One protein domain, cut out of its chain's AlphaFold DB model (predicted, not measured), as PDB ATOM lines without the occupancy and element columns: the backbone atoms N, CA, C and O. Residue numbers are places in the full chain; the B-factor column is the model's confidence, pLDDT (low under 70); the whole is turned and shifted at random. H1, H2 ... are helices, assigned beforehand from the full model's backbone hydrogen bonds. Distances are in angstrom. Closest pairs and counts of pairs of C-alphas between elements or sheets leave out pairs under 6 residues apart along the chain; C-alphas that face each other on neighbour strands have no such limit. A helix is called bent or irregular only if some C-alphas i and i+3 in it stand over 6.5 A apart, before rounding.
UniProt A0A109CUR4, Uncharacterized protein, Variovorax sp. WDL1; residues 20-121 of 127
ATOM      1  N   ILE A  20      12.969  -3.604  54.449       90.56
ATOM      2  CA  ILE A  20      13.855  -4.062  53.353       90.56
ATOM      3  C   ILE A  20      13.095  -4.836  52.262       90.56
ATOM      4  O   ILE A  20      13.282  -4.508  51.091       90.56
ATOM      5  N   PRO A  21      12.205  -5.800  52.577       92.12
ATOM      6  CA  PRO A  21      11.445  -6.498  51.540       92.12
ATOM      7  C   PRO A  21      10.564  -5.569  50.691       92.12
ATOM      8  O   PRO A  21      10.369  -5.825  49.505       92.12
ATOM      9  N   ALA A  22      10.048  -4.478  51.268       91.81
ATOM     10  CA  ALA A  22       9.250  -3.496  50.538       91.81
ATOM     11  C   ALA A  22      10.112  -2.661  49.580       91.81
ATOM     12  O   ALA A  22       9.694  -2.425  48.448       91.81
ATOM     13  N   ILE A  23      11.324  -2.280  50.003       94.88
ATOM     14  CA  ILE A  23      12.322  -1.632  49.137       94.88
ATOM     15  C   ILE A  23      12.707  -2.563  47.983       94.88
ATOM     16  O   ILE A  23      12.659  -2.157  46.829       94.88
ATOM     17  N   GLU A  24      13.028  -3.830  48.265       96.31
ATOM     18  CA  GLU A  24      13.374  -4.798  47.215       96.31
ATOM     19  C   GLU A  24      12.230  -4.984  46.211       96.31
ATOM     20  O   GLU A  24      12.459  -4.992  45.005       96.31
ATOM     21  N   ALA A  25      10.987  -5.092  46.688       96.25
ATOM     22  CA  ALA A  25       9.816  -5.205  45.822       96.25
ATOM     23  C   ALA A  25       9.522  -3.922  45.027       96.25
ATOM     24  O   ALA A  25       8.918  -3.990  43.956       96.25
ATOM     25  N   HIS A  26       9.885  -2.751  45.555       97.38
ATOM     26  CA  HIS A  26       9.811  -1.479  44.836       97.38
ATOM     27  C   HIS A  26      10.850  -1.423  43.719       97.38
ATOM     28  O   HIS A  26      10.481  -1.251  42.564       97.38
ATOM     29  N   LEU A  27      12.118  -1.682  44.030       97.50
ATOM     30  CA  LEU A  27      13.214  -1.632  43.061       97.50
ATOM     31  C   LEU A  27      13.069  -2.675  41.944       97.50
ATOM     32  O   LEU A  27      13.312  -2.372  40.780       97.50
ATOM     33  N   ARG A  28      12.577  -3.880  42.256       98.06
ATOM     34  CA  ARG A  28      12.238  -4.889  41.235       98.06
ATOM     35  C   ARG A  28      11.141  -4.420  40.292       98.06
ATOM     36  O   ARG A  28      11.255  -4.597  39.085       98.06
ATOM     37  N   TRP A  29      10.097  -3.806  40.845       97.31
ATOM     38  CA  TRP A  29       9.033  -3.215  40.042       97.31
ATOM     39  C   TRP A  29       9.566  -2.068  39.170       97.31
ATOM     40  O   TRP A  29       9.168  -1.965  38.013       97.31
ATOM     41  N   LEU A  30      10.501  -1.254  39.679       96.75
ATOM     42  CA  LEU A  30      11.167  -0.211  38.894       96.75
ATOM     43  C   LEU A  30      11.940  -0.768  37.700       96.75
ATOM     44  O   LEU A  30      11.768  -0.263  36.591       96.75
ATOM     45  N   ALA A  31      12.746  -1.807  37.910       97.00
ATOM     46  CA  ALA A  31      13.460  -2.472  36.826       97.00
ATOM     47  C   ALA A  31      12.477  -3.028  35.782       97.00
ATOM     48  O   ALA A  31      12.618  -2.758  34.590       97.00
ATOM     49  N   GLU A  32      11.408  -3.698  36.228       96.38
ATOM     50  CA  GLU A  32      10.391  -4.277  35.345       96.38
ATOM     51  C   GLU A  32       9.730  -3.218  34.447       96.38
ATOM     52  O   GLU A  32       9.662  -3.388  33.227       96.38
ATOM     53  N   ILE A  33       9.292  -2.082  35.007       95.81
ATOM     54  CA  ILE A  33       8.667  -1.015  34.204       95.81
ATOM     55  C   ILE A  33       9.663  -0.312  33.267       95.81
ATOM     56  O   ILE A  33       9.232   0.345  32.316       95.81
ATOM     57  N   GLN A  34      10.969  -0.451  33.508       94.56
ATOM     58  CA  GLN A  34      12.048   0.013  32.630       94.56
ATOM     59  C   GLN A  34      12.471  -1.039  31.589       94.56
ATOM     60  O   GLN A  34      13.244  -0.717  30.689       94.56
ATOM     61  N   GLY A  35      11.929  -2.260  31.659       94.69
ATOM     62  CA  GLY A  35      12.276  -3.366  30.765       94.69
ATOM     63  C   GLY A  35      13.572  -4.091  31.143       94.69
ATOM     64  O   GLY A  35      14.178  -4.719  30.277       94.69
ATOM     65  N   ALA A  36      13.989  -3.991  32.404       96.25
ATOM     66  CA  ALA A  36      15.182  -4.610  32.969       96.25
ATOM     67  C   ALA A  36      14.825  -5.707  33.989       96.25
ATOM     68  O   ALA A  36      13.701  -5.782  34.490       96.25
ATOM     69  N   ASP A  37      15.803  -6.552  34.314       96.88
ATOM     70  CA  ASP A  37      15.717  -7.518  35.410       96.88
ATOM     71  C   ASP A  37      16.634  -7.073  36.549       96.88
ATOM     72  O   ASP A  37      17.859  -7.126  36.439       96.88
ATOM     73  N   PHE A  38      16.027  -6.679  37.668       97.50
ATOM     74  CA  PHE A  38      16.732  -6.175  38.843       97.50
ATOM     75  C   PHE A  38      17.822  -7.113  39.371       97.50
ATOM     76  O   PHE A  38      18.776  -6.634  39.976       97.50
ATOM     77  N   ASP A  39      17.712  -8.434  39.205       96.31
ATOM     78  CA  ASP A  39      18.717  -9.360  39.743       96.31
ATOM     79  C   ASP A  39      19.968  -9.458  38.874       96.31
ATOM     80  O   ASP A  39      21.034  -9.839  39.368       96.31
ATOM     81  N   THR A  40      19.850  -9.127  37.590       96.44
ATOM     82  CA  THR A  40      20.894  -9.398  36.597       96.44
ATOM     83  C   THR A  40      21.405  -8.144  35.899       96.44
ATOM     84  O   THR A  40      22.555  -8.137  35.459       96.44
ATOM     85  N   ASP A  41      20.615  -7.070  35.851       95.44
ATOM     86  CA  ASP A  41      20.996  -5.829  35.189       95.44
ATOM     87  C   ASP A  41      22.191  -5.161  35.910       95.44
ATOM     88  O   ASP A  41      22.148  -4.949  37.135       95.44
ATOM     89  N   PRO A  42      23.288  -4.841  35.194       93.94
ATOM     90  CA  PRO A  42      24.411  -4.092  35.748       93.94
ATOM     91  C   PRO A  42      24.029  -2.709  36.294       93.94
ATOM     92  O   PRO A  42      24.597  -2.294  37.302       93.94
ATOM     93  N   PHE A  43      23.053  -2.016  35.698       93.50
ATOM     94  CA  PHE A  43      22.620  -0.688  36.148       93.50
ATOM     95  C   PHE A  43      21.984  -0.712  37.547       93.50
ATOM     96  O   PHE A  43      22.075   0.277  38.271       93.50
ATOM     97  N   ASP A  44      21.428  -1.852  37.965       96.38
ATOM     98  CA  ASP A  44      20.857  -2.058  39.302       96.38
ATOM     99  C   ASP A  44      21.861  -2.597  40.337       96.38
ATOM    100  O   ASP A  44      21.531  -2.732  41.522       96.38
ATOM    101  N   ALA A  45      23.108  -2.881  39.942       96.62
ATOM    102  CA  ALA A  45      24.139  -3.359  40.867       96.62
ATOM    103  C   ALA A  45      24.339  -2.449  42.098       96.62
ATOM    104  O   ALA A  45      24.404  -2.981  43.214       96.62
ATOM    105  N   PRO A  46      24.330  -1.104  41.975       97.00
ATOM    106  CA  PRO A  46      24.425  -0.231  43.139       97.00
ATOM    107  C   PRO A  46      23.265  -0.377  44.131       97.00
ATOM    108  O   PRO A  46      23.487  -0.356  45.343       97.00
ATOM    109  N   ASN A  47      22.038  -0.553  43.632       97.44
ATOM    110  CA  ASN A  47      20.847  -0.754  44.460       97.44
ATOM    111  C   ASN A  47      20.951  -2.061  45.253       97.44
ATOM    112  O   ASN A  47      20.728  -2.083  46.467       97.44
ATOM    113  N   ARG A  48      21.371  -3.147  44.588       97.81
ATOM    114  CA  ARG A  48      21.630  -4.442  45.237       97.81
ATOM    115  C   ARG A  48      22.708  -4.328  46.315       97.81
ATOM    116  O   ARG A  48      22.542  -4.866  47.410       97.81
ATOM    117  N   ASP A  49      23.781  -3.591  46.039       97.00
ATOM    118  CA  ASP A  49      24.869  -3.362  46.989       97.00
ATOM    119  C   ASP A  49      24.415  -2.571  48.228       97.00
ATOM    120  O   ASP A  49      24.768  -2.947  49.351       97.00
ATOM    121  N   MET A  50      23.605  -1.518  48.059       96.31
ATOM    122  CA  MET A  50      23.024  -0.763  49.181       96.31
ATOM    123  C   MET A  50      22.089  -1.635  50.027       96.31
ATOM    124  O   MET A  50      22.208  -1.662  51.253       96.31
ATOM    125  N   ILE A  51      21.220  -2.429  49.397       95.00
ATOM    126  CA  ILE A  51      20.356  -3.377  50.115       95.00
ATOM    127  C   ILE A  51      21.188  -4.412  50.879       95.00
ATOM    128  O   ILE A  51      20.885  -4.730  52.029       95.00
ATOM    129  N   ALA A  52      22.263  -4.927  50.282       94.06
ATOM    130  CA  ALA A  52      23.137  -5.887  50.943       94.06
ATOM    131  C   ALA A  52      23.825  -5.280  52.179       94.06
ATOM    132  O   ALA A  52      24.000  -5.977  53.179       94.06
ATOM    133  N   ARG A  53      24.192  -3.991  52.137       92.50
ATOM    134  CA  ARG A  53      24.711  -3.252  53.301       92.50
ATOM    135  C   ARG A  53      23.659  -3.141  54.405       92.50
ATOM    136  O   ARG A  53      23.948  -3.515  55.541       92.50
ATOM    137  N   LEU A  54      22.430  -2.750  54.060       90.25
ATOM    138  CA  LEU A  54      21.302  -2.686  54.999       90.25
ATOM    139  C   LEU A  54      21.005  -4.047  55.648       90.25
ATOM    140  O   LEU A  54      20.865  -4.133  56.866       90.25
ATOM    141  N   LYS A  55      20.991  -5.135  54.866       88.81
ATOM    142  CA  LYS A  55      20.788  -6.509  55.369       88.81
ATOM    143  C   LYS A  55      21.889  -6.975  56.328       88.81
ATOM    144  O   LYS A  55      21.623  -7.805  57.191       88.81
ATOM    145  N   ARG A  56      23.116  -6.462  56.185       88.38
ATOM    146  CA  ARG A  56      24.234  -6.738  57.106       88.38
ATOM    147  C   ARG A  56      24.221  -5.857  58.360       88.38
ATOM    148  O   ARG A  56      25.084  -6.043  59.213       88.38
ATOM    149  N   GLY A  57      23.275  -4.923  58.478       83.88
ATOM    150  CA  GLY A  57      23.232  -3.961  59.580       83.88
ATOM    151  C   GLY A  57      24.344  -2.912  59.503       83.88
ATOM    152  O   GLY A  57      24.795  -2.413  60.530       83.88
ATOM    153  N   GLU A  58      24.839  -2.600  58.301       82.31
ATOM    154  CA  GLU A  58      25.783  -1.499  58.120       82.31
ATOM    155  C   GLU A  58      25.019  -0.167  58.195       82.31
ATOM    156  O   GLU A  58      24.307   0.206  57.268       82.31
ATOM    157  N   GLU A  59      25.138   0.544  59.317       74.12
ATOM    158  CA  GLU A  59      24.398   1.785  59.580       74.12
ATOM    159  C   GLU A  59      25.276   3.023  59.378       74.12
ATOM    160  O   GLU A  59      25.717   3.678  60.324       74.12
ATOM    161  N   SER A  60      25.550   3.366  58.121       89.06
ATOM    162  CA  SER A  60      26.097   4.684  57.802       89.06
ATOM    163  C   SER A  60      24.984   5.683  57.475       89.06
ATOM    164  O   SER A  60      23.856   5.316  57.148       89.06
ATOM    165  N   ARG A  61      25.321   6.977  57.461       89.88
ATOM    166  CA  ARG A  61      24.391   8.031  57.021       89.88
ATOM    167  C   ARG A  61      23.824   7.803  55.611       89.88
ATOM    168  O   ARG A  61      22.701   8.216  55.354       89.88
ATOM    169  N   TRP A  62      24.584   7.160  54.722       92.88
ATOM    170  CA  TRP A  62      24.159   6.876  53.351       92.88
ATOM    171  C   TRP A  62      23.181   5.707  53.301       92.88
ATOM    172  O   TRP A  62      22.179   5.785  52.607       92.88
ATOM    173  N   ASP A  63      23.437   4.661  54.090       91.06
ATOM    174  CA  ASP A  63      22.541   3.506  54.198       91.06
ATOM    175  C   ASP A  63      21.167   3.957  54.737       91.06
ATOM    176  O   ASP A  63      20.122   3.616  54.183       91.06
ATOM    177  N   ILE A  64      21.169   4.840  55.743       89.12
ATOM    178  CA  ILE A  64      19.953   5.454  56.295       89.12
ATOM    179  C   ILE A  64      19.246   6.348  55.264       89.12
ATOM    180  O   ILE A  64      18.015   6.319  55.176       89.12
ATOM    181  N   ALA A  65      19.994   7.153  54.501       91.44
ATOM    182  CA  ALA A  65      19.427   8.025  53.472       91.44
ATOM    183  C   ALA A  65      18.759   7.209  52.358       91.44
ATOM    184  O   ALA A  65      17.598   7.463  52.049       91.44
ATOM    185  N   PHE A  66      19.446   6.188  51.842       94.94
ATOM    186  CA  PHE A  66      18.905   5.235  50.875       94.94
ATOM    187  C   PHE A  66      17.619   4.589  51.385       94.94
ATOM    188  O   PHE A  66      16.580   4.691  50.746       94.94
ATOM    189  N   TYR A  67      17.657   3.995  52.583       93.25
ATOM    190  CA  TYR A  67      16.494   3.323  53.163       93.25
ATOM    191  C   TYR A  67      15.273   4.246  53.245       93.25
ATOM    192  O   TYR A  67      14.168   3.875  52.851       93.25
ATOM    193  N   ARG A  68      15.465   5.467  53.758       91.88
ATOM    194  CA  ARG A  68      14.381   6.446  53.901       91.88
ATOM    195  C   ARG A  68      13.872   6.941  52.554       91.88
ATOM    196  O   ARG A  68      12.672   7.182  52.430       91.88
ATOM    197  N   HIS A  69      14.760   7.133  51.583       94.88
ATOM    198  CA  HIS A  69      14.401   7.537  50.225       94.88
ATOM    199  C   HIS A  69      13.536   6.464  49.561       94.88
ATOM    200  O   HIS A  69      12.385   6.738  49.225       94.88
ATOM    201  N   GLU A  70      14.030   5.228  49.498       96.00
ATOM    202  CA  GLU A  70      13.342   4.120  48.829       96.00
ATOM    203  C   GLU A  70      11.999   3.776  49.481       96.00
ATOM    204  O   GLU A  70      11.011   3.548  48.787       96.00
ATOM    205  N   MET A  71      11.905   3.798  50.815       94.31
ATOM    206  CA  MET A  71      10.624   3.577  51.503       94.31
ATOM    207  C   MET A  71       9.589   4.659  51.183       94.31
ATOM    208  O   MET A  71       8.407   4.356  50.997       94.31
ATOM    209  N   ALA A  72      10.014   5.924  51.142       94.12
ATOM    210  CA  ALA A  72       9.121   7.031  50.821       94.12
ATOM    211  C   ALA A  72       8.666   6.960  49.357       94.12
ATOM    212  O   ALA A  72       7.474   7.111  49.076       94.12
ATOM    213  N   GLU A  73       9.586   6.670  48.436       95.50
ATOM    214  CA  GLU A  73       9.270   6.511  47.019       95.50
ATOM    215  C   GLU A  73       8.329   5.324  46.776       95.50
ATOM    216  O   GLU A  73       7.306   5.486  46.105       95.50
ATOM    217  N   ALA A  74       8.599   4.173  47.400       95.12
ATOM    218  CA  ALA A  74       7.742   2.994  47.338       95.12
ATOM    219  C   ALA A  74       6.309   3.303  47.791       95.12
ATOM    220  O   ALA A  74       5.340   2.897  47.144       95.12
ATOM    221  N   SER A  75       6.158   4.070  48.876       94.81
ATOM    222  CA  SER A  75       4.845   4.478  49.372       94.81
ATOM    223  C   SER A  75       4.093   5.365  48.378       94.81
ATOM    224  O   SER A  75       2.880   5.214  48.232       94.81
ATOM    225  N   LEU A  76       4.782   6.297  47.713       95.50
ATOM    226  CA  LEU A  76       4.176   7.194  46.724       95.50
ATOM    227  C   LEU A  76       3.814   6.463  45.425       95.50
ATOM    228  O   LEU A  76       2.810   6.791  44.795       95.50
ATOM    229  N   CYS A  77       4.589   5.445  45.056       96.31
ATOM    230  CA  CYS A  77       4.382   4.673  43.835       96.31
ATOM    231  C   CYS A  77       3.330   3.561  43.970       96.31
ATOM    232  O   CYS A  77       2.984   2.935  42.971       96.31
ATOM    233  N   ASN A  78       2.775   3.313  45.161       94.12
ATOM    234  CA  ASN A  78       1.816   2.222  45.367       94.12
ATOM    235  C   ASN A  78       0.605   2.277  44.424       94.12
ATOM    236  O   ASN A  78       0.212   1.249  43.880       94.12
ATOM    237  N   SER A  79       0.040   3.463  44.179       92.31
ATOM    238  CA  SER A  79      -1.082   3.620  43.240       92.31
ATOM    239  C   SER A  79      -0.673   3.428  41.777       92.31
ATOM    240  O   SER A  79      -1.514   3.093  40.944       92.31
ATOM    241  N   ALA A  80       0.612   3.600  41.458       95.00
ATOM    242  CA  ALA A  80       1.142   3.471  40.108       95.00
ATOM    243  C   ALA A  80       1.386   2.017  39.682       95.00
ATOM    244  O   ALA A  80       1.551   1.762  38.492       95.00
ATOM    245  N   ARG A  81       1.359   1.053  40.615       94.00
ATOM    246  CA  ARG A  81       1.612  -0.373  40.327       94.00
ATOM    247  C   ARG A  81       0.616  -1.004  39.348       94.00
ATOM    248  O   ARG A  81       0.910  -2.047  38.777       94.00
ATOM    249  N   HIS A  82      -0.550  -0.390  39.159       93.88
ATOM    250  CA  HIS A  82      -1.587  -0.857  38.231       93.88
ATOM    251  C   HIS A  82      -1.618  -0.084  36.909       93.88
ATOM    252  O   HIS A  82      -2.442  -0.382  36.045       93.88
ATOM    253  N   LEU A  83      -0.769   0.934  36.761       95.62
ATOM    254  CA  LEU A  83      -0.724   1.760  35.561       95.62
ATOM    255  C   LEU A  83       0.139   1.101  34.475       95.62
ATOM    256  O   LEU A  83       1.054   0.337  34.789       95.62
ATOM    257  N   PRO A  84      -0.083   1.437  33.192       96.62
ATOM    258  CA  PRO A  84       0.848   1.086  32.123       96.62
ATOM    259  C   PRO A  84       2.259   1.624  32.404       96.62
ATOM    260  O   PRO A  84       2.406   2.726  32.939       96.62
ATOM    261  N   SER A  85       3.305   0.912  31.964       95.56
ATOM    262  CA  SER A  85       4.707   1.218  32.313       95.56
ATOM    263  C   SER A  85       5.104   2.673  32.055       95.56
ATOM    264  O   SER A  85       5.775   3.293  32.873       95.56
ATOM    265  N   LYS A  86       4.636   3.274  30.953       95.81
ATOM    266  CA  LYS A  86       4.926   4.680  30.627       95.81
ATOM    267  C   LYS A  86       4.363   5.661  31.664       95.81
ATOM    268  O   LYS A  86       5.023   6.645  31.992       95.81
ATOM    269  N   GLU A  87       3.151   5.418  32.149       97.38
ATOM    270  CA  GLU A  87       2.496   6.256  33.157       97.38
ATOM    271  C   GLU A  87       3.100   6.010  34.541       97.38
ATOM    272  O   GLU A  87       3.413   6.964  35.254       97.38
ATOM    273  N   ALA A  88       3.369   4.745  34.874       96.75
ATOM    274  CA  ALA A  88       4.079   4.360  36.089       96.75
ATOM    275  C   ALA A  88       5.452   5.046  36.200       96.75
ATOM    276  O   ALA A  88       5.767   5.636  37.232       96.75
ATOM    277  N   LEU A  89       6.228   5.067  35.112       96.19
ATOM    278  CA  LEU A  89       7.515   5.765  35.042       96.19
ATOM    279  C   LEU A  89       7.385   7.278  35.255       96.19
ATOM    280  O   LEU A  89       8.279   7.904  35.823       96.19
ATOM    281  N   ALA A  90       6.291   7.894  34.804       96.31
ATOM    282  CA  ALA A  90       6.059   9.315  35.047       96.31
ATOM    283  C   ALA A  90       5.791   9.589  36.536       96.31
ATOM    284  O   ALA A  90       6.357  10.533  37.090       96.31
ATOM    285  N   VAL A  91       4.988   8.745  37.193       96.44
ATOM    286  CA  VAL A  91       4.730   8.839  38.640       96.44
ATOM    287  C   VAL A  91       6.006   8.586  39.444       96.44
ATOM    288  O   VAL A  91       6.279   9.327  40.388       96.44
ATOM    289  N   GLN A  92       6.815   7.605  39.044       96.56
ATOM    290  CA  GLN A  92       8.108   7.314  39.662       96.56
ATOM    291  C   GLN A  92       9.028   8.537  39.628       96.56
ATOM    292  O   GLN A  92       9.473   8.996  40.674       96.56
ATOM    293  N   LYS A  93       9.232   9.148  38.454       96.44
ATOM    294  CA  LYS A  93      10.100  10.332  38.309       96.44
ATOM    295  C   LYS A  93       9.633  11.509  39.166       96.44
ATOM    296  O   LYS A  93      10.451  12.222  39.756       96.44
ATOM    297  N   GLN A  94       8.318  11.722  39.240       96.88
ATOM    298  CA  GLN A  94       7.730  12.753  40.097       96.88
ATOM    299  C   GLN A  94       7.939  12.441  41.582       96.88
ATOM    300  O   GLN A  94       8.289  13.341  42.346       96.88
ATOM    301  N   SER A  95       7.759  11.180  41.977       96.44
ATOM    302  CA  SER A  95       7.950  10.708  43.350       96.44
ATOM    303  C   SER A  95       9.408  10.844  43.779       96.44
ATOM    304  O   SER A  95       9.669  11.480  44.794       96.44
ATOM    305  N   HIS A  96      10.351  10.389  42.955       96.19
ATOM    306  CA  HIS A  96      11.792  10.531  43.179       96.19
ATOM    307  C   HIS A  96      12.200  11.990  43.408       96.19
ATOM    308  O   HIS A  96      12.768  12.348  44.441       96.19
ATOM    309  N   THR A  97      11.809  12.879  42.487       96.62
ATOM    310  CA  THR A  97      12.105  14.320  42.588       96.62
ATOM    311  C   THR A  97      11.496  14.935  43.849       96.62
ATOM    312  O   THR A  97      12.106  15.784  44.505       96.62
ATOM    313  N   ARG A  98      10.272  14.522  44.195       96.19
ATOM    314  CA  ARG A  98       9.577  14.990  45.393       96.19
ATOM    315  C   ARG A  98      10.309  14.557  46.662       96.19
ATOM    316  O   ARG A  98      10.537  15.411  47.516       96.19
ATOM    317  N   VAL A  99      10.685  13.285  46.769       94.94
ATOM    318  CA  VAL A  99      11.347  12.722  47.954       94.94
ATOM    319  C   VAL A  99      12.729  13.342  48.147       94.94
ATOM    320  O   VAL A  99      13.020  13.801  49.249       94.94
ATOM    321  N   LEU A 100      13.533  13.479  47.083       93.25
ATOM    322  CA  LEU A 100      14.828  14.171  47.149       93.25
ATOM    323  C   LEU A 100      14.688  15.580  47.738       93.25
ATOM    324  O   LEU A 100      15.431  15.967  48.642       93.25
ATOM    325  N   ARG A 101      13.695  16.342  47.264       93.94
ATOM    326  CA  ARG A 101      13.428  17.701  47.747       93.94
ATOM    327  C   ARG A 101      12.975  17.720  49.206       93.94
ATOM    328  O   ARG A 101      13.454  18.553  49.969       93.94
ATOM    329  N   GLU A 102      12.045  16.847  49.586       91.50
ATOM    330  CA  GLU A 102      11.512  16.773  50.955       91.50
ATOM    331  C   GLU A 102      12.586  16.352  51.964       91.50
ATOM    332  O   GLU A 102      12.629  16.882  53.072       91.50
ATOM    333  N   GLN A 103      13.487  15.454  51.565       89.62
ATOM    334  CA  GLN A 103      14.594  14.983  52.399       89.62
ATOM    335  C   GLN A 103      15.843  15.870  52.324       89.62
ATOM    336  O   GLN A 103      16.799  15.622  53.052       89.62
ATOM    337  N   GLN A 104      15.842  16.899  51.467       90.94
ATOM    338  CA  GLN A 104      16.999  17.763  51.198       90.94
ATOM    339  C   GLN A 104      18.258  16.981  50.772       90.94
ATOM    340  O   GLN A 104      19.383  17.407  51.027       90.94
ATOM    341  N   ASN A 105      18.058  15.849  50.094       87.00
ATOM    342  CA  ASN A 105      19.121  14.992  49.580       87.00
ATOM    343  C   ASN A 105      19.400  15.307  48.105       87.00
ATOM    344  O   ASN A 105      18.505  15.684  47.347       87.00
ATOM    345  N   ARG A 106      20.645  15.100  47.668       88.75
ATOM    346  CA  ARG A 106      20.976  14.921  46.246       88.75
ATOM    347  C   ARG A 106      21.090  13.428  45.964       88.75
ATOM    348  O   ARG A 106      21.374  12.661  46.877       88.75
ATOM    349  N   GLU A 107      20.986  13.019  44.700       87.38
ATOM    350  CA  GLU A 107      21.129  11.599  44.334       87.38
ATOM    351  C   GLU A 107      22.423  10.968  44.857       87.38
ATOM    352  O   GLU A 107      22.402   9.884  45.429       87.38
ATOM    353  N   LYS A 108      23.549  11.680  44.761       87.12
ATOM    354  CA  LYS A 108      24.837  11.184  45.267       87.12
ATOM    355  C   LYS A 108      24.898  11.004  46.786       87.12
ATOM    356  O   LYS A 108      25.793  10.332  47.287       87.12
ATOM    357  N   ASP A 109      23.986  11.629  47.528       87.62
ATOM    358  CA  ASP A 109      23.911  11.480  48.981       87.62
ATOM    359  C   ASP A 109      23.169  10.180  49.371       87.62
ATOM    360  O   ASP A 109      23.244   9.763  50.527       87.62
ATOM    361  N   LEU A 110      22.517   9.505  48.411       92.81
ATOM    362  CA  LEU A 110      21.804   8.243  48.623       92.81
ATOM    363  C   LEU A 110      22.719   7.016  48.599       92.81
ATOM    364  O   LEU A 110      22.336   5.972  49.106       92.81
ATOM    365  N   TYR A 111      23.927   7.106  48.042       95.62
ATOM    366  CA  TYR A 111      24.789   5.937  47.868       95.62
ATOM    367  C   TYR A 111      26.046   6.031  48.715       95.62
ATOM    368  O   TYR A 111      26.744   7.045  48.745       95.62
ATOM    369  N   HIS A 112      26.368   4.934  49.393       95.31
ATOM    370  CA  HIS A 112      27.589   4.851  50.174       95.31
ATOM    371  C   HIS A 112      28.827   4.934  49.255       95.31
ATOM    372  O   HIS A 112      28.858   4.250  48.229       95.31
ATOM    373  N   PRO A 113      29.905   5.659  49.623       94.62
ATOM    374  CA  PRO A 113      31.094   5.817  48.776       94.62
ATOM    375  C   PRO A 113      31.722   4.501  48.299       94.62
ATOM    376  O   PRO A 113      32.184   4.407  47.168       94.62
ATOM    377  N   ASN A 114      31.705   3.452  49.130       94.94
ATOM    378  CA  ASN A 114      32.186   2.126  48.714       94.94
ATOM    379  C   ASN A 114      31.327   1.499  47.608       94.94
ATOM    380  O   ASN A 114      31.870   0.780  46.776       94.94
ATOM    381  N   VAL A 115      30.015   1.747  47.602       96.06
ATOM    382  CA  VAL A 115      29.123   1.283  46.529       96.06
ATOM    383  C   VAL A 115      29.419   2.056  45.252       96.06
ATOM    384  O   VAL A 115      29.600   1.440  44.206       96.06
ATOM    385  N   VAL A 116      29.600   3.376  45.355       94.62
ATOM    386  CA  VAL A 116      30.037   4.207  44.224       94.62
ATOM    387  C   VAL A 116      31.346   3.693  43.629       94.62
ATOM    388  O   VAL A 116      31.455   3.497  42.424       94.62
ATOM    389  N   PHE A 117      32.340   3.429  44.478       92.94
ATOM    390  CA  PHE A 117      33.656   2.967  44.046       92.94
ATOM    391  C   PHE A 117      33.630   1.581  43.384       92.94
ATOM    392  O   PHE A 117      34.415   1.332  42.470       92.94
ATOM    393  N   ARG A 118      32.757   0.672  43.832       93.56
ATOM    394  CA  ARG A 118      32.622  -0.669  43.239       93.56
ATOM    395  C   ARG A 118      31.888  -0.657  41.901       93.56
ATOM    396  O   ARG A 118      32.215  -1.476  41.055       93.56
ATOM    397  N   ASN A 119      30.966   0.286  41.713       94.00
ATOM    398  CA  ASN A 119      30.094   0.389  40.539       94.00
ATOM    399  C   ASN A 119      30.426   1.640  39.697       94.00
ATOM    400  O   ASN A 119      29.542   2.383  39.265       94.00
ATOM    401  N   ARG A 120      31.721   1.946  39.519       92.25
ATOM    402  CA  ARG A 120      32.181   3.166  38.812       92.25
ATOM    403  C   ARG A 120      31.818   3.184  37.332       92.25
ATOM    404  O   ARG A 120      31.718   4.255  36.747       92.25
ATOM    405  N   ASP A 121      31.660   2.016  36.736       90.50
ATOM    406  CA  ASP A 121      31.168   1.821  35.377       90.50
ATOM    407  C   ASP A 121      29.719   2.299  35.204       90.50
ATOM    408  O   ASP A 121      29.390   2.846  34.155       90.50
TER     409      ASP A 121
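What this domain is: This is residues 20 to 121 of the 127 residues of an uncharacterized protein of Variovorax sp. WDL1 (UniProt A0A109CUR4). The longest helix, H3, crosses steeply over a hairpin of two side-by-side helices, H1 and H2, and H4 folds back along H3 as a second hairpin. Short H5 packs on H2, away from H1. The printed part has 102 residues with five named helices, H1 to H5 in chain order, and no named strand: all helix, with mostly crossed packing. It is compact, with a radius of gyration of the C-alphas of 13.1 A, and spans 35 by 31 by 24 A.

Where its parts are: H3, residues 61 to 82, is 33.3 A long, from C-alpha 61 at (24.391, 8.031, 57.021), with a kink of 46 degrees near residue 76; it is irregular, C-alphas 76 and 79 being 7.2 A apart. H1, residues 20 to 34, begins at (13.855, -4.062, 53.353) and is 21.2 A long. H2, residues 42 to 55, is 20.1 A long and irregular, with C-alphas 43 and 46 7.2 A apart. H4, residues 85 to 103, is 26.3 A long. H5, residues 113 to 118, is 8.7 A long and ends at (32.622, -0.669, 43.239).

How they stand to each other: H3 touches H1 at a steep tilt of 58 degrees, the closest C-alphas being His 26 and Ala 74, 5.5 A apart. Residues 63 to 67 of H3 touch residues 50 to 54 of H2, closest at the C-alphas of Leu 54 and Asp 63, 6.4 A. H3 and H4 form a helical hairpin at 36 degrees, only just steep; their closest C-alphas, Ala 80 and Ala 88, are 5.1 A apart. H1 and H2 form another, at a shallow tilt of 7 degrees, with C-alphas of Ile 20 and Ile 51 closest at 7.3 A. Residues 85 to 89 of H4 touch residues 30 to 34 of H1, closest at the C-alphas of Ile 33 and Ser 85, 4.9 A. H5 touches H2, closest at the C-alphas of Pro 46 and Val 115, 6.0 A, and is only just apart from H3, at 8.4 A. Every O i to N i+4 pair is within hydrogen-bond range in H1, H4 and H5, against 8 of 10 in H2 and 15 of 18 in H3.

The domain as a whole: The two C-alphas farthest apart, Ser 60 and Pro 84, are 36.2 A apart. The printed part has no cut and no long link. Mean pLDDT of the printed part is 93.8, and no printed residue is under 70.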